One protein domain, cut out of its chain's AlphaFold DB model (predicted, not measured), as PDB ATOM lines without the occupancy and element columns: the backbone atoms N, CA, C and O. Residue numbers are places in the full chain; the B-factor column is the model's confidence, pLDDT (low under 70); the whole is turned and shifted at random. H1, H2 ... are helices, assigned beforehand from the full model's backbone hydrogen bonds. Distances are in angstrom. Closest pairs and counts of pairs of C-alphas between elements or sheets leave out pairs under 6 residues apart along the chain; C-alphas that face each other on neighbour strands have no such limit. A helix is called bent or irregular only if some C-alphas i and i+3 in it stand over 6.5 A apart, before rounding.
ATOM      1  N   LEU A   2      54.567  47.832 -54.522       34.16
ATOM      2  CA  LEU A   2      54.741  46.389 -54.724       34.16
ATOM      3  C   LEU A   2      54.022  45.679 -53.569       34.16
ATOM      4  O   LEU A   2      53.997  46.250 -52.475       34.16
ATOM      5  N   PRO A   3      53.446  44.483 -53.774       52.34
ATOM      6  CA  PRO A   3      52.858  43.731 -52.677       52.34
ATOM      7  C   PRO A   3      53.929  43.399 -51.629       52.34
ATOM      8  O   PRO A   3      54.995  42.883 -51.967       52.34
ATOM      9  N   ASP A   4      53.630  43.667 -50.356       55.81
ATOM     10  CA  ASP A   4      54.430  43.190 -49.219       55.81
ATOM     11  C   ASP A   4      54.587  41.652 -49.272       55.81
ATOM     12  O   ASP A   4      53.803  40.949 -49.914       55.81
ATOM     13  N   CYS A   5      55.521  41.086 -48.506       49.94
ATOM     14  CA  CYS A   5      55.662  39.638 -48.289       49.94
ATOM     15  C   CYS A   5      54.368  38.945 -47.793       49.94
ATOM     16  O   CYS A   5      54.257  37.718 -47.811       49.94
ATOM     17  N   ARG A   6      53.370  39.731 -47.367       57.72
ATOM     18  CA  ARG A   6      52.021  39.324 -46.943       57.72
ATOM     19  C   ARG A   6      50.943  39.466 -48.030       57.72
ATOM     20  O   ARG A   6      49.791  39.132 -47.772       57.72
ATOM     21  N   GLY A   7      51.299  39.976 -49.208       65.06
ATOM     22  CA  GLY A   7      50.405  40.268 -50.334       65.06
ATOM     23  C   GLY A   7      49.789  41.671 -50.350       65.06
ATOM     24  O   GLY A   7      49.116  41.995 -51.320       65.06
ATOM     25  N   LEU A   8      49.995  42.498 -49.320       75.06
ATOM     26  CA  LEU A   8      49.331  43.801 -49.180       75.06
ATOM     27  C   LEU A   8      49.815  44.803 -50.237       75.06
ATOM     28  O   LEU A   8      50.997  45.136 -50.270       75.06
ATOM     29  N   VAL A   9      48.894  45.285 -51.078       76.56
ATOM     30  CA  VAL A   9      49.175  46.181 -52.221       76.56
ATOM     31  C   VAL A   9      49.155  47.673 -51.834       76.56
ATOM     32  O   VAL A   9      49.815  48.495 -52.468       76.56
ATOM     33  N   TYR A  10      48.409  48.027 -50.786       85.31
ATOM     34  CA  TYR A  10      48.151  49.408 -50.351       85.31
ATOM     35  C   TYR A  10      49.116  49.865 -49.241       85.31
ATOM     36  O   TYR A  10      49.624  49.019 -48.500       85.31
ATOM     37  N   PRO A  11      49.387  51.180 -49.098       85.00
ATOM     38  CA  PRO A  11      50.317  51.683 -48.091       85.00
ATOM     39  C   PRO A  11      49.826  51.411 -46.660       85.00
ATOM     40  O   PRO A  11      48.653  51.592 -46.333       85.00
ATOM     41  N   ILE A  12      50.756  50.987 -45.801       87.56
ATOM     42  CA  ILE A  12      50.496  50.641 -44.402       87.56
ATOM     43  C   ILE A  12      51.085  51.718 -43.486       87.56
ATOM     44  O   ILE A  12      52.296  51.940 -43.452       87.56
ATOM     45  N   HIS A  13      50.224  52.352 -42.695       85.69
ATOM     46  CA  HIS A  13      50.583  53.400 -41.744       85.69
ATOM     47  C   HIS A  13      50.909  52.767 -40.392       85.69
ATOM     48  O   HIS A  13      50.027  52.516 -39.570       85.69
ATOM     49  N   HIS A  14      52.191  52.470 -40.173       77.50
ATOM     50  CA  HIS A  14      52.673  51.791 -38.962       77.50
ATOM     51  C   HIS A  14      52.741  52.684 -37.706       77.50
ATOM     52  O   HIS A  14      52.785  52.148 -36.603       77.50
ATOM     53  N   GLY A  15      52.762  54.015 -37.859       76.31
ATOM     54  CA  GLY A  15      52.949  54.975 -36.757       76.31
ATOM     55  C   GLY A  15      51.700  55.745 -36.305       76.31
ATOM     56  O   GLY A  15      51.798  56.555 -35.392       76.31
ATOM     57  N   GLU A  16      50.540  55.529 -36.932       85.19
ATOM     58  CA  GLU A  16      49.294  56.260 -36.640       85.19
ATOM     59  C   GLU A  16      48.284  55.333 -35.934       85.19
ATOM     60  O   GLU A  16      48.099  54.196 -36.382       85.19
ATOM     61  N   PRO A  17      47.610  55.751 -34.847       86.31
ATOM     62  CA  PRO A  17      46.626  54.905 -34.173       86.31
ATOM     63  C   PRO A  17      45.367  54.739 -35.037       86.31
ATOM     64  O   PRO A  17      44.908  55.700 -35.664       86.31
ATOM     65  N   LEU A  18      44.786  53.532 -35.071       88.25
ATOM     66  CA  LEU A  18      43.701  53.206 -36.015       88.25
ATOM     67  C   LEU A  18      42.481  54.147 -35.939       88.25
ATOM     68  O   LEU A  18      41.969  54.458 -37.010       88.25
ATOM     69  N   PRO A  19      42.039  54.668 -34.771       87.62
ATOM     70  CA  PRO A  19      40.909  55.598 -34.715       87.62
ATOM     71  C   PRO A  19      41.113  56.873 -35.541       87.62
ATOM     72  O   PRO A  19      40.195  57.302 -36.238       87.62
ATOM     73  N   LEU A  20      42.315  57.460 -35.509       87.12
ATOM     74  CA  LEU A  20      42.623  58.676 -36.272       87.12
ATOM     75  C   LEU A  20      42.765  58.354 -37.762       87.12
ATOM     76  O   LEU A  20      42.118  58.991 -38.596       87.12
ATOM     77  N   LEU A  21      43.524  57.299 -38.072       88.31
ATOM     78  CA  LEU A  21      43.733  56.824 -39.438       88.31
ATOM     79  C   LEU A  21      42.411  56.457 -40.126       88.31
ATOM     80  O   LEU A  21      42.200  56.794 -41.287       88.31
ATOM     81  N   ALA A  22      41.501  55.784 -39.423       87.06
ATOM     82  CA  ALA A  22      40.224  55.357 -39.977       87.06
ATOM     83  C   ALA A  22      39.287  56.537 -40.249       87.06
ATOM     84  O   ALA A  22      38.723  56.606 -41.339       87.06
ATOM     85  N   VAL A  23      39.167  57.496 -39.323       86.88
ATOM     86  CA  VAL A  23      38.399  58.735 -39.557       86.88
ATOM     87  C   VAL A  23      38.970  59.504 -40.755       86.88
ATOM     88  O   VAL A  23      38.213  59.952 -41.621       86.88
ATOM     89  N   ARG A  24      40.302  59.589 -40.853       88.19
ATOM     90  CA  ARG A  24      41.016  60.229 -41.963       88.19
ATOM     91  C   ARG A  24      40.750  59.532 -43.303       88.19
ATOM     92  O   ARG A  24      40.259  60.175 -44.228       88.19
ATOM     93  N   LEU A  25      40.955  58.217 -43.399       88.62
ATOM     94  CA  LEU A  25      40.731  57.453 -44.635       88.62
ATOM     95  C   LEU A  25      39.245  57.340 -45.029       88.62
ATOM     96  O   LEU A  25      38.951  57.312 -46.222       88.62
ATOM     97  N   CYS A  26      38.300  57.347 -44.077       87.56
ATOM     98  CA  CYS A  26      36.860  57.430 -44.381       87.56
ATOM     99  C   CYS A  26      36.478  58.786 -44.994       87.56
ATOM    100  O   CYS A  26      35.629  58.841 -45.888       87.56
ATOM    101  N   ARG A  27      37.108  59.880 -44.537       84.75
ATOM    102  CA  ARG A  27      36.930  61.231 -45.099       84.75
ATOM    103  C   ARG A  27      37.605  61.382 -46.464       84.75
ATOM    104  O   ARG A  27      37.031  62.004 -47.349       84.75
ATOM    105  N   GLU A  28      38.782  60.783 -46.646       87.12
ATOM    106  CA  GLU A  28      39.498  60.705 -47.931       87.12
ATOM    107  C   GLU A  28      38.892  59.659 -48.902       87.12
ATOM    108  O   GLU A  28      39.373  59.524 -50.021       87.12
ATOM    109  N   GLN A  29      37.855  58.914 -48.490       87.44
ATOM    110  CA  GLN A  29      37.196  57.826 -49.240       87.44
ATOM    111  C   GLN A  29      38.132  56.694 -49.720       87.44
ATOM    112  O   GLN A  29      37.835  55.966 -50.666       87.44
ATOM    113  N   LYS A  30      39.264  56.487 -49.040       88.69
ATOM    114  CA  LYS A  30      40.295  55.496 -49.402       88.69
ATOM    115  C   LYS A  30      39.967  54.102 -48.863       88.69
ATOM    116  O   LYS A  30      40.675  53.548 -48.018       88.69
ATOM    117  N   VAL A  31      38.868  53.533 -49.355       87.88
ATOM    118  CA  VAL A  31      38.246  52.295 -48.849       87.88
ATOM    119  C   VAL A  31      39.216  51.105 -48.802       87.88
ATOM    120  O   VAL A  31      39.279  50.386 -47.805       87.88
ATOM    121  N   GLN A  32      40.009  50.898 -49.856       90.44
ATOM    122  CA  GLN A  32      40.930  49.761 -49.958       90.44
ATOM    123  C   GLN A  32      42.181  49.948 -49.081       90.44
ATOM    124  O   GLN A  32      42.668  48.985 -48.490       90.44
ATOM    125  N   GLU A  33      42.669  51.184 -48.932       90.75
ATOM    126  CA  GLU A  33      43.777  51.525 -48.025       90.75
ATOM    127  C   GLU A  33      43.366  51.331 -46.558       90.75
ATOM    128  O   GLU A  33      44.113  50.752 -45.766       90.75
ATOM    129  N   LEU A  34      42.137  51.729 -46.212       91.44
ATOM    130  CA  LEU A  34      41.534  51.490 -44.902       91.44
ATOM    131  C   LEU A  34      41.418  49.989 -44.609       91.44
ATOM    132  O   LEU A  34      41.917  49.517 -43.584       91.44
ATOM    133  N   ALA A  35      40.844  49.223 -45.541       91.06
ATOM    134  CA  ALA A  35      40.740  47.772 -45.424       91.06
ATOM    135  C   ALA A  35      42.120  47.093 -45.299       91.06
ATOM    136  O   ALA A  35      42.256  46.154 -44.517       91.06
ATOM    137  N   ALA A  36      43.157  47.586 -45.987       90.81
ATOM    138  CA  ALA A  36      44.528  47.081 -45.873       90.81
ATOM    139  C   ALA A  36      45.169  47.356 -44.510       90.81
ATOM    140  O   ALA A  36      45.806  46.467 -43.942       90.81
ATOM    141  N   ASN A  37      44.963  48.548 -43.951       92.19
ATOM    142  CA  ASN A  37      45.489  48.901 -42.635       92.19
ATOM    143  C   ASN A  37      44.798  48.117 -41.507       92.19
ATOM    144  O   ASN A  37      45.473  47.645 -40.589       92.19
ATOM    145  N   ILE A  38      43.483  47.892 -41.613       92.69
ATOM    146  CA  ILE A  38      42.735  46.998 -40.715       92.69
ATOM    147  C   ILE A  38      43.234  45.550 -40.866       92.69
ATOM    148  O   ILE A  38      43.571  44.905 -39.870       92.69
ATOM    149  N   ALA A  39      43.322  45.045 -42.104       91.00
ATOM    150  CA  ALA A  39      43.747  43.676 -42.391       91.00
ATOM    151  C   ALA A  39      45.165  43.391 -41.887       91.00
ATOM    152  O   ALA A  39      45.383  42.345 -41.281       91.00
ATOM    153  N   GLN A  40      46.117  44.311 -42.082       90.38
ATOM    154  CA  GLN A  40      47.490  44.149 -41.601       90.38
ATOM    155  C   GLN A  40      47.544  44.053 -40.075       90.38
ATOM    156  O   GLN A  40      48.107  43.092 -39.557       90.38
ATOM    157  N   ARG A  41      46.939  45.009 -39.351       90.62
ATOM    158  CA  ARG A  41      46.975  45.030 -37.875       90.62
ATOM    159  C   ARG A  41      46.367  43.758 -37.287       90.62
ATOM    160  O   ARG A  41      46.955  43.159 -36.389       90.62
ATOM    161  N   LEU A  42      45.251  43.294 -37.852       89.00
ATOM    162  CA  LEU A  42      44.625  42.042 -37.437       89.00
ATOM    163  C   LEU A  42      45.459  40.811 -37.841       89.00
ATOM    164  O   LEU A  42      45.579  39.883 -37.047       89.00
ATOM    165  N   LEU A  43      46.111  40.792 -39.010       89.44
ATOM    166  CA  LEU A  43      47.043  39.717 -39.389       89.44
ATOM    167  C   LEU A  43      48.297  39.672 -38.497       89.44
ATOM    168  O   LEU A  43      48.774  38.578 -38.205       89.44
ATOM    169  N   ASP A  44      48.826  40.812 -38.047       87.94
ATOM    170  CA  ASP A  44      49.921  40.877 -37.067       87.94
ATOM    171  C   ASP A  44      49.499  40.373 -35.684       87.94
ATOM    172  O   ASP A  44      50.255  39.653 -35.030       87.94
ATOM    173  N   ALA A  45      48.284  40.713 -35.260       86.25
ATOM    174  CA  ALA A  45      47.720  40.268 -33.996       86.25
ATOM    175  C   ALA A  45      47.418  38.755 -33.990       86.25
ATOM    176  O   ALA A  45      47.795  38.044 -33.057       86.25
ATOM    177  N   LEU A  46      46.844  38.234 -35.080       83.38
ATOM    178  CA  LEU A  46      46.632  36.799 -35.292       83.38
ATOM    179  C   LEU A  46      47.960  36.022 -35.369       83.38
ATOM    180  O   LEU A  46      48.039  34.910 -34.847       83.38
ATOM    181  N   LYS A  47      49.014  36.593 -35.973       85.06
ATOM    182  CA  LYS A  47      50.365  35.997 -35.980       85.06
ATOM    183  C   LYS A  47      50.969  35.925 -34.584       85.06
ATOM    184  O   LYS A  47      51.442  34.858 -34.209       85.06
ATOM    185  N   GLU A  48      50.904  37.006 -33.805       85.00
ATOM    186  CA  GLU A  48      51.395  37.002 -32.419       85.00
ATOM    187  C   GLU A  48      50.689  35.923 -31.587       85.00
ATOM    188  O   GLU A  48      51.351  35.181 -30.867       85.00
ATOM    189  N   ALA A  49      49.371  35.767 -31.733       75.94
ATOM    190  CA  ALA A  49      48.621  34.703 -31.066       75.94
ATOM    191  C   ALA A  49      48.977  33.289 -31.587       75.94
ATOM    192  O   ALA A  49      49.076  32.348 -30.797       75.94
ATOM    193  N   GLU A  50      49.232  33.117 -32.895       75.75
ATOM    194  CA  GLU A  50      49.795  31.870 -33.451       75.75
ATOM    195  C   GLU A  50      51.222  31.582 -32.931       75.75
ATOM    196  O   GLU A  50      51.629  30.419 -32.913       75.75
ATOM    197  N   GLU A  51      51.998  32.597 -32.538       77.62
ATOM    198  CA  GLU A  51      53.403  32.491 -32.106       77.62
ATOM    199  C   GLU A  51      53.562  32.318 -30.590       77.62
ATOM    200  O   GLU A  51      54.220  31.358 -30.180       77.62
ATOM    201  N   LYS A  52      52.893  33.142 -29.767       70.19
ATOM    202  CA  LYS A  52      52.788  32.973 -28.301       70.19
ATOM    203  C   LYS A  52      52.405  31.535 -27.960       70.19
ATOM    204  O   LYS A  52      53.136  30.853 -27.247       70.19
ATOM    205  N   ARG A  53      51.354  31.024 -28.610       63.62
ATOM    206  CA  ARG A  53      50.880  29.643 -28.456       63.62
ATOM    207  C   ARG A  53      51.940  28.578 -28.761       63.62
ATOM    208  O   ARG A  53      51.996  27.567 -28.066       63.62
ATOM    209  N   LYS A  54      52.754  28.758 -29.813       66.25
ATOM    210  CA  LYS A  54      53.841  27.811 -30.142       66.25
ATOM    211  C   LYS A  54      54.893  27.822 -29.034       66.25
ATOM    212  O   LYS A  54      55.299  26.752 -28.581       66.25
ATOM    213  N   GLY A  55      55.273  29.020 -28.578       57.38
ATOM    214  CA  GLY A  55      56.190  29.226 -27.459       57.38
ATOM    215  C   GLY A  55      55.708  28.548 -26.178       57.38
ATOM    216  O   GLY A  55      56.450  27.758 -25.606       57.38
ATOM    217  N   GLU A  56      54.451  28.770 -25.786       58.72
ATOM    218  CA  GLU A  56      53.808  28.131 -24.628       58.72
ATOM    219  C   GLU A  56      53.890  26.602 -24.701       58.72
ATOM    220  O   GLU A  56      54.421  25.976 -23.783       58.72
ATOM    221  N   THR A  57      53.451  25.992 -25.811       55.03
ATOM    222  CA  THR A  57      53.487  24.525 -25.955       55.03
ATOM    223  C   THR A  57      54.906  23.950 -25.896       55.03
ATOM    224  O   THR A  57      55.118  22.901 -25.292       55.03
ATOM    225  N   TRP A  58      55.893  24.653 -26.462       44.34
ATOM    226  CA  TRP A  58      57.300  24.242 -26.431       44.34
ATOM    227  C   TRP A  58      57.927  24.416 -25.038       44.34
ATOM    228  O   TRP A  58      58.705  23.581 -24.571       44.34
ATOM    229  N   GLU A  59      57.575  25.496 -24.341       52.28
ATOM    230  CA  GLU A  59      57.988  25.764 -22.966       52.28
ATOM    231  C   GLU A  59      57.423  24.720 -21.999       52.28
ATOM    232  O   GLU A  59      58.167  24.217 -21.157       52.28
ATOM    233  N   GLU A  60      56.139  24.369 -22.113       57.47
ATOM    234  CA  GLU A  60      55.519  23.285 -21.343       57.47
ATOM    235  C   GLU A  60      56.215  21.943 -21.598       57.47
ATOM    236  O   GLU A  60      56.570  21.252 -20.640       57.47
ATOM    237  N   GLU A  61      56.502  21.615 -22.859       43.03
ATOM    238  CA  GLU A  61      57.215  20.394 -23.243       43.03
ATOM    239  C   GLU A  61      58.639  20.348 -22.658       43.03
ATOM    240  O   GLU A  61      59.002  19.376 -21.988       43.03
ATOM    241  N   ARG A  62      59.439  21.418 -22.781       46.84
ATOM    242  CA  ARG A  62      60.795  21.447 -22.192       46.84
ATOM    243  C   ARG A  62      60.778  21.527 -20.660       46.84
ATOM    244  O   ARG A  62      61.695  21.014 -20.010       46.84
ATOM    245  N   ARG A  63      59.752  22.135 -20.057       58.97
ATOM    246  CA  ARG A  63      59.529  22.163 -18.599       58.97
ATOM    247  C   ARG A  63      59.172  20.763 -18.082       58.97
ATOM    248  O   ARG A  63      59.726  20.348 -17.063       58.97
ATOM    249  N   ALA A  64      58.369  20.000 -18.826       56.62
ATOM    250  CA  ALA A  64      58.109  18.585 -18.565       56.62
ATOM    251  C   ALA A  64      59.370  17.719 -18.743       56.62
ATOM    252  O   ALA A  64      59.668  16.908 -17.868       56.62
ATOM    253  N   LEU A  65      60.164  17.939 -19.800       42.84
ATOM    254  CA  LEU A  65      61.409  17.199 -20.055       42.84
ATOM    255  C   LEU A  65      62.446  17.407 -18.933       42.84
ATOM    256  O   LEU A  65      63.019  16.451 -18.412       42.84
ATOM    257  N   ARG A  66      62.622  18.654 -18.474       60.41
ATOM    258  CA  ARG A  66      63.474  18.987 -17.315       60.41
ATOM    259  C   ARG A  66      62.968  18.359 -16.012       60.41
ATOM    260  O   ARG A  66      63.776  17.941 -15.186       60.41
ATOM    261  N   ALA A  67      61.649  18.267 -15.832       59.38
ATOM    262  CA  ALA A  67      61.037  17.576 -14.696       59.38
ATOM    263  C   ALA A  67      61.112  16.039 -14.802       59.38
ATOM    264  O   ALA A  67      60.983  15.363 -13.781       59.38
ATOM    265  N   ALA A  68      61.326  15.484 -16.000       55.59
ATOM    266  CA  ALA A  68      61.569  14.061 -16.214       55.59
ATOM    267  C   ALA A  68      63.018  13.678 -15.869       55.59
ATOM    268  O   ALA A  68      63.206  12.779 -15.054       55.59
ATOM    269  N   ASN A  69      64.026  14.400 -16.381       47.19
ATOM    270  CA  ASN A  69      65.436  14.085 -16.095       47.19
ATOM    271  C   ASN A  69      65.758  14.123 -14.593       47.19
ATOM    272  O   ASN A  69      66.326  13.163 -14.082       47.19
ATOM    273  N   ARG A  70      65.293  15.143 -13.853       51.88
ATOM    274  CA  ARG A  70      65.480  15.208 -12.385       51.88
ATOM    275  C   ARG A  70      64.840  14.042 -11.616       51.88
ATOM    276  O   ARG A  70      65.179  13.823 -10.465       51.88
ATOM    277  N   ARG A  71      63.901  13.305 -12.221       51.88
ATOM    278  CA  ARG A  71      63.286  12.098 -11.633       51.88
ATOM    279  C   ARG A  71      63.992  10.802 -12.047       51.88
ATOM    280  O   ARG A  71      63.575   9.736 -11.605       51.88
ATOM    281  N   ARG A 105      40.211  22.874 -28.837       33.12
ATOM    282  CA  ARG A 105      39.502  23.106 -30.112       33.12
ATOM    283  C   ARG A 105      38.403  24.166 -30.028       33.12
ATOM    284  O   ARG A 105      38.253  24.912 -30.989       33.12
ATOM    285  N   HIS A 106      37.721  24.323 -28.892       31.23
ATOM    286  CA  HIS A 106      36.881  25.513 -28.659       31.23
ATOM    287  C   HIS A 106      37.698  26.710 -28.149       31.23
ATOM    288  O   HIS A 106      37.408  27.855 -28.501       31.23
ATOM    289  N   SER A 107      38.804  26.468 -27.437       32.94
ATOM    290  CA  SER A 107      39.814  27.496 -27.202       32.94
ATOM    291  C   SER A 107      40.511  27.895 -28.501       32.94
ATOM    292  O   SER A 107      40.792  29.064 -28.659       32.94
ATOM    293  N   ARG A 108      40.670  27.034 -29.520       37.09
ATOM    294  CA  ARG A 108      41.215  27.440 -30.841       37.09
ATOM    295  C   ARG A 108      40.520  28.631 -31.518       37.09
ATOM    296  O   ARG A 108      41.111  29.165 -32.447       37.09
ATOM    297  N   ILE A 109      39.330  29.046 -31.073       35.59
ATOM    298  CA  ILE A 109      38.685  30.299 -31.502       35.59
ATOM    299  C   ILE A 109      38.652  31.342 -30.362       35.59
ATOM    300  O   ILE A 109      38.871  32.518 -30.629       35.59
ATOM    301  N   ARG A 110      38.509  30.944 -29.084       32.16
ATOM    302  CA  ARG A 110      38.661  31.859 -27.921       32.16
ATOM    303  C   ARG A 110      40.105  32.325 -27.624       32.16
ATOM    304  O   ARG A 110      40.268  33.320 -26.939       32.16
ATOM    305  N   CYS A 111      41.137  31.642 -28.120       36.91
ATOM    306  CA  CYS A 111      42.567  31.882 -27.844       36.91
ATOM    307  C   CYS A 111      43.159  33.071 -28.604       36.91
ATOM    308  O   CYS A 111      44.304  33.426 -28.362       36.91
ATOM    309  N   TYR A 112      42.409  33.666 -29.531       42.75
ATOM    310  CA  TYR A 112      42.775  34.952 -30.125       42.75
ATOM    311  C   TYR A 112      42.278  36.126 -29.276       42.75
ATOM    312  O   TYR A 112      42.470  37.275 -29.654       42.75
ATOM    313  N   TRP A 113      41.630  35.849 -28.141       49.09
ATOM    314  CA  TRP A 113      41.164  36.869 -27.222       49.09
ATOM    315  C   TRP A 113      42.049  36.958 -25.983       49.09
ATOM    316  O   TRP A 113      42.349  35.913 -25.397       49.09
ATOM    317  N   PRO A 114      42.422  38.170 -25.537       40.38
ATOM    318  CA  PRO A 114      43.052  38.330 -24.240       40.38
ATOM    319  C   PRO A 114      42.096  37.892 -23.121       40.38
ATOM    320  O   PRO A 114      40.913  38.250 -23.094       40.38
ATOM    321  N   THR A 115      42.630  37.141 -22.159       39.94
ATOM    322  CA  THR A 115      42.146  37.209 -20.777       39.94
ATOM    323  C   THR A 115      42.439  38.604 -20.212       39.94
ATOM    324  O   THR A 115      43.183  39.380 -20.808       39.94
ATOM    325  N   ILE A 116      41.861  38.947 -19.059       40.59
ATOM    326  CA  ILE A 116      41.935  40.286 -18.429       40.59
ATOM    327  C   ILE A 116      43.323  40.514 -17.767       40.59
ATOM    328  O   ILE A 116      43.440  41.020 -16.658       40.59
ATOM    329  N   GLU A 117      44.381  40.015 -18.413       43.06
ATOM    330  CA  GLU A 117      45.731  39.803 -17.875       43.06
ATOM    331  C   GLU A 117      46.843  40.109 -18.917       43.06
ATOM    332  O   GLU A 117      48.012  40.162 -18.547       43.06
ATOM    333  N   ASP A 118      46.511  40.350 -20.200       59.84
ATOM    334  CA  ASP A 118      47.467  40.715 -21.274       59.84
ATOM    335  C   ASP A 118      46.979  41.946 -22.074       59.84
ATOM    336  O   ASP A 118      46.609  41.864 -23.247       59.84
ATOM    337  N   ASP A 119      46.973  43.121 -21.436       59.09
ATOM    338  CA  ASP A 119      46.582  44.408 -22.053       59.09
ATOM    339  C   ASP A 119      47.517  44.890 -23.185       59.09
ATOM    340  O   ASP A 119      47.183  45.840 -23.915       59.09
ATOM    341  N   ALA A 120      48.685  44.249 -23.316       68.12
ATOM    342  CA  ALA A 120      49.786  44.631 -24.196       68.12
ATOM    343  C   ALA A 120      49.854  43.827 -25.509       68.12
ATOM    344  O   ALA A 120      50.507  44.279 -26.451       68.12
ATOM    345  N   SER A 121      49.188  42.669 -25.613       82.56
ATOM    346  CA  SER A 121      49.123  41.907 -26.870       82.56
ATOM    347  C   SER A 121      48.562  42.734 -28.026       82.56
ATOM    348  O   SER A 121      47.603  43.492 -27.862       82.56
ATOM    349  N   LYS A 122      49.070  42.507 -29.244       83.88
ATOM    350  CA  LYS A 122      48.501  43.100 -30.465       83.88
ATOM    351  C   LYS A 122      47.013  42.792 -30.665       83.88
ATOM    352  O   LYS A 122      46.342  43.619 -31.272       83.88
ATOM    353  N   MET A 123      46.469  41.675 -30.159       81.50
ATOM    354  CA  MET A 123      45.012  41.435 -30.210       81.50
ATOM    355  C   MET A 123      44.254  42.392 -29.279       81.50
ATOM    356  O   MET A 123      43.248  42.964 -29.689       81.50
ATOM    357  N   SER A 124      44.768  42.633 -28.070       77.88
ATOM    358  CA  SER A 124      44.230  43.595 -27.095       77.88
ATOM    359  C   SER A 124      44.314  45.031 -27.613       77.88
ATOM    360  O   SER A 124      43.341  45.782 -27.544       77.88
ATOM    361  N   VAL A 125      45.464  45.396 -28.195       83.19
ATOM    362  CA  VAL A 125      45.690  46.697 -28.838       83.19
ATOM    363  C   VAL A 125      44.754  46.873 -30.033       83.19
ATOM    364  O   VAL A 125      44.039  47.867 -30.074       83.19
ATOM    365  N   PHE A 126      44.693  45.908 -30.960       87.06
ATOM    366  CA  PHE A 126      43.793  45.972 -32.117       87.06
ATOM    367  C   PHE A 126      42.329  46.069 -31.690       87.06
ATOM    368  O   PHE A 126      41.598  46.879 -32.246       87.06
ATOM    369  N   PHE A 127      41.893  45.292 -30.694       83.69
ATOM    370  CA  PHE A 127      40.519  45.358 -30.202       83.69
ATOM    371  C   PHE A 127      40.182  46.741 -29.637       83.69
ATOM    372  O   PHE A 127      39.190  47.341 -30.044       83.69
ATOM    373  N   ARG A 128      41.044  47.278 -28.763       82.81
ATOM    374  CA  ARG A 128      40.888  48.608 -28.155       82.81
ATOM    375  C   ARG A 128      40.919  49.727 -29.201       82.81
ATOM    376  O   ARG A 128      40.066  50.609 -29.171       82.81
ATOM    377  N   GLU A 129      41.849  49.669 -30.155       85.56
ATOM    378  CA  GLU A 129      41.918  50.602 -31.286       85.56
ATOM    379  C   GLU A 129      40.692  50.498 -32.207       85.56
ATOM    380  O   GLU A 129      40.163  51.515 -32.649       85.56
ATOM    381  N   PHE A 130      40.211  49.292 -32.504       88.31
ATOM    382  CA  PHE A 130      39.086  49.082 -33.413       88.31
ATOM    383  C   PHE A 130      37.738  49.425 -32.762       88.31
ATOM    384  O   PHE A 130      36.872  50.000 -33.416       88.31
ATOM    385  N   HIS A 131      37.570  49.178 -31.461       86.00
ATOM    386  CA  HIS A 131      36.413  49.671 -30.704       86.00
ATOM    387  C   HIS A 131      36.420  51.191 -30.602       86.00
ATOM    388  O   HIS A 131      35.398  51.800 -30.897       86.00
ATOM    389  N   ALA A 132      37.563  51.820 -30.314       82.62
ATOM    390  CA  ALA A 132      37.684  53.278 -30.375       82.62
ATOM    391  C   ALA A 132      37.423  53.833 -31.794       82.62
ATOM    392  O   ALA A 132      36.840  54.904 -31.936       82.62
ATOM    393  N   THR A 133      37.787  53.091 -32.845       88.00
ATOM    394  CA  THR A 133      37.475  53.436 -34.245       88.00
ATOM    395  C   THR A 133      35.969  53.430 -34.506       88.00
ATOM    396  O   THR A 133      35.430  54.421 -34.994       88.00
ATOM    397  N   LEU A 134      35.272  52.344 -34.155       88.00
ATOM    398  CA  LEU A 134      33.816  52.249 -34.311       88.00
ATOM    399  C   LEU A 134      33.090  53.284 -33.438       88.00
ATOM    400  O   LEU A 134      32.138  53.906 -33.891       88.00
ATOM    401  N   TYR A 135      33.586  53.534 -32.228       84.75
ATOM    402  CA  TYR A 135      33.068  54.539 -31.302       84.75
ATOM    403  C   TYR A 135      33.144  55.967 -31.867       84.75
ATOM    404  O   TYR A 135      32.128  56.659 -31.886       84.75
ATOM    405  N   LEU A 136      34.289  56.387 -32.427       83.88
ATOM    406  CA  LEU A 136      34.419  57.702 -33.078       83.88
ATOM    407  C   LEU A 136      33.576  57.854 -34.356       83.88
ATOM    408  O   LEU A 136      33.284  58.980 -34.754       83.88
ATOM    409  N   LEU A 137      33.220  56.751 -35.020       84.94
ATOM    410  CA  LEU A 137      32.462  56.769 -36.275       84.94
ATOM    411  C   LEU A 137      30.950  56.593 -36.089       84.94
ATOM    412  O   LEU A 137      30.197  57.054 -36.945       84.94
ATOM    413  N   PHE A 138      30.511  55.948 -35.003       84.00
ATOM    414  CA  PHE A 138      29.115  55.556 -34.793       84.00
ATOM    415  C   PHE A 138      28.491  56.027 -33.467       84.00
ATOM    416  O   PHE A 138      27.282  55.841 -33.315       84.00
ATOM    417  N   GLU A 139      29.211  56.664 -32.529       76.94
ATOM    418  CA  GLU A 139      28.564  57.287 -31.357       76.94
ATOM    419  C   GLU A 139      28.242  58.786 -31.587       76.94
ATOM    420  O   GLU A 139      29.142  59.591 -31.834       76.94
ATOM    421  N   PRO A 140      26.969  59.220 -31.467       55.44
ATOM    422  CA  PRO A 140      26.524  60.527 -31.964       55.44
ATOM    423  C   PRO A 140      26.796  61.728 -31.031       55.44
ATOM    424  O   PRO A 140      26.137  62.756 -31.181       55.44
ATOM    425  N   ARG A 141      27.694  61.629 -30.034       52.81
ATOM    426  CA  ARG A 141      27.769  62.609 -28.919       52.81
ATOM    427  C   ARG A 141      29.084  63.367 -28.715       52.81
ATOM    428  O   ARG A 141      29.104  64.278 -27.893       52.81
ATOM    429  N   SER A 233      30.634  61.349 -41.570       60.06
ATOM    430  CA  SER A 233      31.687  60.395 -41.903       60.06
ATOM    431  C   SER A 233      31.124  59.173 -42.628       60.06
ATOM    432  O   SER A 233      30.095  58.620 -42.244       60.06
ATOM    433  N   ASN A 234      31.823  58.714 -43.666       75.88
ATOM    434  CA  ASN A 234      31.513  57.455 -44.347       75.88
ATOM    435  C   ASN A 234      32.022  56.267 -43.510       75.88
ATOM    436  O   ASN A 234      32.844  55.474 -43.970       75.88
ATOM    437  N   GLY A 235      31.612  56.197 -42.237       84.38
ATOM    438  CA  GLY A 235      32.120  55.227 -41.263       84.38
ATOM    439  C   GLY A 235      31.856  53.781 -41.672       84.38
ATOM    440  O   GLY A 235      32.616  52.882 -41.316       84.38
ATOM    441  N   GLU A 236      30.837  53.556 -42.503       90.81
ATOM    442  CA  GLU A 236      30.517  52.259 -43.088       90.81
ATOM    443  C   GLU A 236      31.661  51.681 -43.942       90.81
ATOM    444  O   GLU A 236      31.776  50.458 -44.047       90.81
ATOM    445  N   PHE A 237      32.570  52.512 -44.473       90.75
ATOM    446  CA  PHE A 237      33.770  52.044 -45.179       90.75
ATOM    447  C   PHE A 237      34.738  51.247 -44.287       90.75
ATOM    448  O   PHE A 237      35.504  50.441 -44.815       90.75
ATOM    449  N   VAL A 238      34.673  51.364 -42.952       91.56
ATOM    450  CA  VAL A 238      35.427  50.475 -42.040       91.56
ATOM    451  C   VAL A 238      35.025  49.009 -42.223       91.56
ATOM    452  O   VAL A 238      35.859  48.114 -42.071       91.56
ATOM    453  N   PHE A 239      33.777  48.736 -42.612       92.94
ATOM    454  CA  PHE A 239      33.310  47.377 -42.871       92.94
ATOM    455  C   PHE A 239      33.747  46.830 -44.235       92.94
ATOM    456  O   PHE A 239      33.571  45.638 -44.469       92.94
ATOM    457  N   ALA A 240      34.361  47.625 -45.118       90.56
ATOM    458  CA  ALA A 240      34.680  47.208 -46.487       90.56
ATOM    459  C   ALA A 240      35.714  46.072 -46.600       90.56
ATOM    460  O   ALA A 240      35.795  45.422 -47.640       90.56
ATOM    461  N   LEU A 241      36.439  45.736 -45.524       89.06
ATOM    462  CA  LEU A 241      37.205  44.480 -45.444       89.06
ATOM    463  C   LEU A 241      36.302  43.231 -45.592       89.06
ATOM    464  O   LEU A 241      36.770  42.162 -45.989       89.06
ATOM    465  N   LEU A 242      35.000  43.368 -45.321       87.50
ATOM    466  CA  LEU A 242      33.988  42.360 -45.608       87.50
ATOM    467  C   LEU A 242      33.600  42.284 -47.094       87.50
ATOM    468  O   LEU A 242      32.985  41.286 -47.446       87.50
ATOM    469  N   HIS A 243      33.931  43.227 -47.985       87.38
ATOM    470  CA  HIS A 243      33.572  43.105 -49.410       87.38
ATOM    471  C   HIS A 243      34.453  42.046 -50.116       87.38
ATOM    472  O   HIS A 243      35.672  42.047 -49.904       87.38
ATOM    473  N   PRO A 244      33.905  41.134 -50.958       83.88
ATOM    474  CA  PRO A 244      34.673  40.031 -51.553       83.88
ATOM    475  C   PRO A 244      35.915  40.508 -52.310       83.88
ATOM    476  O   PRO A 244      37.031  40.131 -51.960       83.88
ATOM    477  N   HIS A 245      35.724  41.411 -53.273       85.06
ATOM    478  CA  HIS A 245      36.811  41.890 -54.122       85.06
ATOM    479  C   HIS A 245      37.772  42.832 -53.392       85.06
ATOM    480  O   HIS A 245      38.942  42.889 -53.750       85.06
ATOM    481  N   VAL A 246      37.335  43.527 -52.331       86.62
ATOM    482  CA  VAL A 246      38.260  44.347 -51.525       86.62
ATOM    483  C   VAL A 246      39.215  43.430 -50.772       86.62
ATOM    484  O   VAL A 246      40.419  43.634 -50.852       86.62
ATOM    485  N   LEU A 247      38.722  42.362 -50.137       86.06
ATOM    486  CA  LEU A 247      39.576  41.361 -49.486       86.06
ATOM    487  C   LEU A 247      40.557  40.687 -50.465       86.06
ATOM    488  O   LEU A 247      41.684  40.367 -50.086       86.06
ATOM    489  N   GLU A 248      40.143  40.474 -51.717       85.81
ATOM    490  CA  GLU A 248      40.976  39.873 -52.767       85.81
ATOM    491  C   GLU A 248      42.043  40.833 -53.310       85.81
ATOM    492  O   GLU A 248      43.189  40.413 -53.450       85.81
ATOM    493  N   MET A 249      41.712  42.109 -53.539       85.06
ATOM    494  CA  MET A 249      42.681  43.155 -53.912       85.06
ATOM    495  C   MET A 249      43.651  43.487 -52.771       85.06
ATOM    496  O   MET A 249      44.824  43.771 -53.006       85.06
ATOM    497  N   VAL A 250      43.166  43.464 -51.528       85.94
ATOM    498  CA  VAL A 250      43.937  43.838 -50.337       85.94
ATOM    499  C   VAL A 250      44.843  42.701 -49.867       85.94
ATOM    500  O   VAL A 250      45.985  42.971 -49.504       85.94
ATOM    501  N   VAL A 251      44.391  41.438 -49.885       84.44
ATOM    502  CA  VAL A 251      45.224  40.278 -49.500       84.44
ATOM    503  C   VAL A 251      45.188  39.150 -50.558       84.44
ATOM    504  O   VAL A 251      44.708  38.035 -50.291       84.44
ATOM    505  N   PRO A 252      45.713  39.394 -51.777       80.75
ATOM    506  CA  PRO A 252      45.681  38.450 -52.898       80.75
ATOM    507  C   PRO A 252      46.368  37.106 -52.611       80.75
ATOM    508  O   PRO A 252      45.848  36.067 -53.006       80.75
ATOM    509  N   SER A 253      47.481  37.087 -51.869       76.12
ATOM    510  CA  SER A 253      48.252  35.859 -51.594       76.12
ATOM    511  C   SER A 253      47.725  35.004 -50.426       76.12
ATOM    512  O   SER A 253      48.234  33.906 -50.176       76.12
ATOM    513  N   LEU A 254      46.712  35.469 -49.685       78.94
ATOM    514  CA  LEU A 254      46.237  34.782 -48.484       78.94
ATOM    515  C   LEU A 254      45.321  33.597 -48.829       78.94
ATOM    516  O   LEU A 254      44.214  33.776 -49.333       78.94
ATOM    517  N   LYS A 255      45.751  32.374 -48.491       76.31
ATOM    518  CA  LYS A 255      44.955  31.146 -48.692       76.31
ATOM    519  C   LYS A 255      43.568  31.253 -48.039       76.31
ATOM    520  O   LYS A 255      43.444  31.735 -46.911       76.31
ATOM    521  N   GLN A 256      42.544  30.709 -48.703       70.56
ATOM    522  CA  GLN A 256      41.125  30.873 -48.342       70.56
ATOM    523  C   GLN A 256      40.792  30.563 -46.869       70.56
ATOM    524  O   GLN A 256      40.030  31.293 -46.242       70.56
ATOM    525  N   GLY A 257      41.415  29.539 -46.273       65.94
ATOM    526  CA  GLY A 257      41.236  29.221 -44.849       65.94
ATOM    527  C   GLY A 257      41.728  30.318 -43.890       65.94
ATOM    528  O   GLY A 257      41.096  30.556 -42.863       65.94
ATOM    529  N   LYS A 258      42.809  31.039 -44.235       72.38
ATOM    530  CA  LYS A 258      43.282  32.198 -43.457       72.38
ATOM    531  C   LYS A 258      42.467  33.467 -43.757       72.38
ATOM    532  O   LYS A 258      42.226  34.228 -42.827       72.38
ATOM    533  N   ARG A 259      41.957  33.655 -44.986       77.06
ATOM    534  CA  ARG A 259      40.964  34.713 -45.297       77.06
ATOM    535  C   ARG A 259      39.699  34.569 -44.446       77.06
ATOM    536  O   ARG A 259      39.254  35.544 -43.851       77.06
ATOM    537  N   LEU A 260      39.159  33.354 -44.329       72.50
ATOM    538  CA  LEU A 260      38.007  33.076 -43.466       72.50
ATOM    539  C   LEU A 260      38.313  33.378 -41.990       72.50
ATOM    540  O   LEU A 260      37.481  33.963 -41.305       72.50
ATOM    541  N   HIS A 261      39.505  33.021 -41.506       71.69
ATOM    542  CA  HIS A 261      39.908  33.310 -40.129       71.69
ATOM    543  C   HIS A 261      40.006  34.822 -39.850       71.69
ATOM    544  O   HIS A 261      39.491  35.291 -38.837       71.69
ATOM    545  N   LEU A 262      40.586  35.586 -40.784       81.31
ATOM    546  CA  LEU A 262      40.659  37.050 -40.735       81.31
ATOM    547  C   LEU A 262      39.260  37.690 -40.672       81.31
ATOM    548  O   LEU A 262      39.003  38.522 -39.805       81.31
ATOM    549  N   LEU A 263      38.341  37.253 -41.543       82.00
ATOM    550  CA  LEU A 263      36.954  37.733 -41.573       82.00
ATOM    551  C   LEU A 263      36.178  37.401 -40.289       82.00
ATOM    552  O   LEU A 263      35.419  38.239 -39.809       82.00
ATOM    553  N   LEU A 264      36.357  36.200 -39.726       77.31
ATOM    554  CA  LEU A 264      35.684  35.794 -38.486       77.31
ATOM    555  C   LEU A 264      36.175  36.599 -37.276       77.31
ATOM    556  O   LEU A 264      35.357  37.018 -36.461       77.31
ATOM    557  N   ALA A 265      37.484  36.850 -37.178       76.00
ATOM    558  CA  ALA A 265      38.044  37.692 -36.123       76.00
ATOM    559  C   ALA A 265      37.561  39.150 -36.249       76.00
ATOM    560  O   ALA A 265      37.120  39.734 -35.260       76.00
ATOM    561  N   PHE A 266      37.550  39.706 -37.467       85.62
ATOM    562  CA  PHE A 266      37.010  41.042 -37.737       85.62
ATOM    563  C   PHE A 266      35.524  41.149 -37.357       85.62
ATOM    564  O   PHE A 266      35.136  42.054 -36.619       85.62
ATOM    565  N   LEU A 267      34.695  40.198 -37.805       82.75
ATOM    566  CA  LEU A 267      33.259  40.189 -37.522       82.75
ATOM    567  C   LEU A 267      32.972  40.071 -36.016       82.75
ATOM    568  O   LEU A 267      32.099  40.771 -35.518       82.75
ATOM    569  N   HIS A 268      33.745  39.272 -35.272       77.50
ATOM    570  CA  HIS A 268      33.629  39.188 -33.811       77.50
ATOM    571  C   HIS A 268      33.935  40.529 -33.117       77.50
ATOM    572  O   HIS A 268      33.236  40.906 -32.173       77.50
ATOM    573  N   CYS A 269      34.931  41.289 -33.591       79.94
ATOM    574  CA  CYS A 269      35.213  42.635 -33.077       79.94
ATOM    575  C   CYS A 269      34.059  43.621 -33.348       79.94
ATOM    576  O   CYS A 269      33.759  44.453 -32.493       79.94
ATOM    577  N   VAL A 270      33.381  43.505 -34.498       86.06
ATOM    578  CA  VAL A 270      32.191  44.310 -34.835       86.06
ATOM    579  C   VAL A 270      30.976  43.912 -33.985       86.06
ATOM    580  O   VAL A 270      30.329  44.778 -33.399       86.06
ATOM    581  N   GLU A 271      30.682  42.615 -33.865       81.69
ATOM    582  CA  GLU A 271      29.569  42.096 -33.052       81.69
ATOM    583  C   GLU A 271      29.698  42.512 -31.583       81.69
ATOM    584  O   GLU A 271      28.746  43.017 -30.991       81.69
ATOM    585  N   SER A 272      30.895  42.365 -31.010       78.38
ATOM    586  CA  SER A 272      31.167  42.766 -29.625       78.38
ATOM    587  C   SER A 272      31.093  44.281 -29.405       78.38
ATOM    588  O   SER A 272      30.723  44.693 -28.309       78.38
ATOM    589  N   TYR A 273      31.363  45.118 -30.417       82.25
ATOM    590  CA  TYR A 273      31.146  46.567 -30.309       82.25
ATOM    591  C   TYR A 273      29.656  46.890 -30.172       82.25
ATOM    592  O   TYR A 273      29.236  47.485 -29.184       82.25
ATOM    593  N   PHE A 274      28.834  46.438 -31.120       83.25
ATOM    594  CA  PHE A 274      27.400  46.739 -31.126       83.25
ATOM    595  C   PHE A 274      26.592  45.975 -30.059       83.25
ATOM    596  O   PHE A 274      25.425  46.298 -29.833       83.25
ATOM    597  N   ALA A 275      27.192  44.982 -29.393       75.94
ATOM    598  CA  ALA A 275      26.658  44.384 -28.168       75.94
ATOM    599  C   ALA A 275      26.907  45.261 -26.925       75.94
ATOM    600  O   ALA A 275      26.056  45.306 -26.039       75.94
ATOM    601  N   LEU A 276      28.044  45.968 -26.862       74.81
ATOM    602  CA  LEU A 276      28.376  46.910 -25.784       74.81
ATOM    603  C   LEU A 276      27.750  48.299 -25.994       74.81
ATOM    604  O   LEU A 276      27.375  48.950 -25.022       74.81
ATOM    605  N   HIS A 277      27.577  48.723 -27.250       75.56
ATOM    606  CA  HIS A 277      26.985  50.008 -27.642       75.56
ATOM    607  C   HIS A 277      25.732  49.811 -28.527       75.56
ATOM    608  O   HIS A 277      25.788  50.067 -29.734       75.56
ATOM    609  N   PRO A 278      24.576  49.373 -27.975       78.88
ATOM    610  CA  PRO A 278      23.355  49.167 -28.761       78.88
ATOM    611  C   PRO A 278      22.878  50.422 -29.502       78.88
ATOM    612  O   PRO A 278      22.474  50.322 -30.657       78.88
ATOM    613  N   CYS A 279      22.992  51.603 -28.884       78.62
ATOM    614  CA  CYS A 279      22.566  52.877 -29.474       78.62
ATOM    615  C   CYS A 279      23.341  53.228 -30.757       78.62
ATOM    616  O   CYS A 279      22.792  53.851 -31.660       78.62
ATOM    617  N   SER A 280      24.590  52.772 -30.897       83.62
ATOM    618  CA  SER A 280      25.373  52.980 -32.122       83.62
ATOM    619  C   SER A 280      24.814  52.212 -33.327       83.62
ATOM    620  O   SER A 280      25.179  52.513 -34.457       83.62
ATOM    621  N   LYS A 281      23.888  51.258 -33.141       84.75
ATOM    622  CA  LYS A 281      23.147  50.647 -34.262       84.75
ATOM    623  C   LYS A 281      22.233  51.658 -34.964       84.75
ATOM    624  O   LYS A 281      21.947  51.497 -36.145       84.75
ATOM    625  N   GLU A 282      21.784  52.700 -34.264       82.12
ATOM    626  CA  GLU A 282      20.872  53.704 -34.819       82.12
ATOM    627  C   GLU A 282      21.574  54.698 -35.754       82.12
ATOM    628  O   GLU A 282      20.930  55.279 -36.630       82.12
ATOM    629  N   THR A 283      22.890  54.890 -35.622       84.19
ATOM    630  CA  THR A 283      23.648  55.830 -36.462       84.19
ATOM    631  C   THR A 283      23.968  55.246 -37.839       84.19
ATOM    632  O   THR A 283      23.745  55.943 -38.830       84.19
ATOM    633  N   VAL A 284      24.352  53.962 -37.909       87.38
ATOM    634  CA  VAL A 284      24.659  53.206 -39.146       87.38
ATOM    635  C   VAL A 284      23.641  53.481 -40.257       87.38
ATOM    636  O   VAL A 284      22.433  53.311 -40.055       87.38
ATOM    637  N   ASP A 285      24.106  53.876 -41.443       87.69
ATOM    638  CA  ASP A 285      23.277  53.992 -42.646       87.69
ATOM    639  C   ASP A 285      23.303  52.674 -43.452       87.69
ATOM    640  O   ASP A 285      24.343  52.314 -44.013       87.69
ATOM    641  N   PRO A 286      22.170  51.948 -43.571       87.50
ATOM    642  CA  PRO A 286      22.083  50.734 -44.376       87.50
ATOM    643  C   PRO A 286      22.516  50.926 -45.834       87.50
ATOM    644  O   PRO A 286      23.089  50.008 -46.410       87.50
ATOM    645  N   ASN A 287      22.288  52.095 -46.439       88.94
ATOM    646  CA  ASN A 287      22.625  52.338 -47.844       88.94
ATOM    647  C   ASN A 287      24.142  52.398 -48.044       88.94
ATOM    648  O   ASN A 287      24.692  51.690 -48.889       88.94
ATOM    649  N   ARG A 288      24.824  53.188 -47.203       88.94
ATOM    650  CA  ARG A 288      26.291  53.269 -47.167       88.94
ATOM    651  C   ARG A 288      26.910  51.917 -46.817       88.94
ATOM    652  O   ARG A 288      27.899  51.527 -47.428       88.94
ATOM    653  N   LEU A 289      26.296  51.169 -45.896       90.25
ATOM    654  CA  LEU A 289      26.740  49.826 -45.522       90.25
ATOM    655  C   LEU A 289      26.656  48.843 -46.693       90.25
ATOM    656  O   LEU A 289      27.595  48.081 -46.925       90.25
ATOM    657  N   LEU A 290      25.556  48.870 -47.447       88.75
ATOM    658  CA  LEU A 290      25.383  48.031 -48.630       88.75
ATOM    659  C   LEU A 290      26.384  48.375 -49.734       88.75
ATOM    660  O   LEU A 290      26.969  47.461 -50.312       88.75
ATOM    661  N   PHE A 291      26.628  49.664 -49.973       87.06
ATOM    662  CA  PHE A 291      27.639  50.127 -50.924       87.06
ATOM    663  C   PHE A 291      29.066  49.728 -50.497       87.06
ATOM    664  O   PHE A 291      29.853  49.273 -51.323       87.06
ATOM    665  N   ALA A 292      29.391  49.818 -49.203       86.62
ATOM    666  CA  ALA A 292      30.714  49.480 -48.672       86.62
ATOM    667  C   ALA A 292      31.017  47.967 -48.621       86.62
ATOM    668  O   ALA A 292      32.180  47.572 -48.716       86.62
ATOM    669  N   VAL A 293      30.001  47.119 -48.417       86.62
ATOM    670  CA  VAL A 293      30.169  45.686 -48.081       86.62
ATOM    671  C   VAL A 293      29.635  44.732 -49.159       86.62
ATOM    672  O   VAL A 293      30.065  43.576 -49.220       86.62
ATOM    673  N   GLY A 294      28.749  45.204 -50.039       84.81
ATOM    674  CA  GLY A 294      28.009  44.391 -51.008       84.81
ATOM    675  C   GLY A 294      26.730  43.793 -50.390       84.81
ATOM    676  O   GLY A 294      26.781  43.343 -49.237       84.81
TER     677      GLY A 294
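AT A GLANCE: This is residues 2 to 71, 105 to 141 and 233 to 294 of the 1189 residues of the protein "3'-5' exonuclease domain-containing protein" of Neospora caninum (strain Liverpool) (UniProt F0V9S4). A compact body of crossed helices has one long arm: residues 54 to 71, of which 54 to 69 belong to H2, stick out of it. In the body, H1, the earlier part of H2 and H4 form an up-and-down bundle; H7 crosses H2 and H4, H5 and H6 pack on H2, H9 packs on H5, and H8 sits by the end of H4. The printed part has 169 residues with nine named helices, H1 to H9 in chain order, and no named strand: all helix. The whole is only just compact, close to loose, with a radius of gyration of the C-alphas of 18.2 A, and spans 67 by 39 by 30 A.

HOW THE PARTS SIT: H1, residues 18 to 27, and H2, residues 31 to 69, form a helical hairpin at a shallow tilt of 21 degrees; H1 touches residues 31 to 38 of H2 alone, with the C-alphas of Leu 25 and Leu 34 closest at 6.0 A. H3, residues 105 to 110, touches no helix. H4, residues 122 to 138, touches H1 at a steep tilt of 39 degrees, with the C-alphas of Pro 19 and Thr 133 closest at 4.1 A. With residues 122 to 126 alone, H4 touches residues 41 to 49 of H2, opposite ways at a shallow tilt of 27 degrees; the C-alphas of Ala 45 and Lys 122 are closest at 4.6 A. H5, residues 235 to 242, is irregular, with C-alphas 238 and 241 7.1 A apart; it touches residues 31 to 39 of H2, closest at the C-alphas of Ala 35 and Leu 241, 4.8 A. H6, residues 244 to 250, touches residues 32 to 39 of H2 about perpendicular at 77 degrees, closest at the C-alphas of Ala 36 and Val 250, 5.5 A. H7, residues 256 to 276, touches H2, closest at the C-alphas of Leu 43 and Leu 262, 7.0 A, and H4, closest at those of His 131 and Tyr 273, 6.1 A. H8, residues 278 to 281, only just touches H4, with 3 pairs of C-alphas within 8 A, closest at Phe 138 and Ser 280, 5.3 A. H9, residues 286 to 293, touches H5, closest at the C-alphas of Ala 240 and Val 293, 5.0 A. Every O i to N i+4 pair is within hydrogen-bond range in H1, H4, H6, H7 and H9, against 34 of 35 in H2, 1 of 2 in H3 and 0 of 4 in H5, where 4 of 5 O i to N i+3 pairs are; H8 is too short for an i+4 pair.

IN THESE COORDINATES: H1 begins at C-alpha 18 (43.701, 53.206, -36.015). H2 measures 57.2 A, H4 23.4 A and H7 30.5 A from first to last C-alpha. H9 ends at C-alpha 293 (30.169, 45.686, -48.081).

THE WHOLE: Residues 72 to 104 and 142 to 232 are not printed; the C-alpha gaps are 32.1 A from 71 to 105 and 13.7 A from 141 to 233. The link from H3 to H4 is long. The pLDDT is under 70 for 45 residues, among them 53 to 71 and 105 to 120.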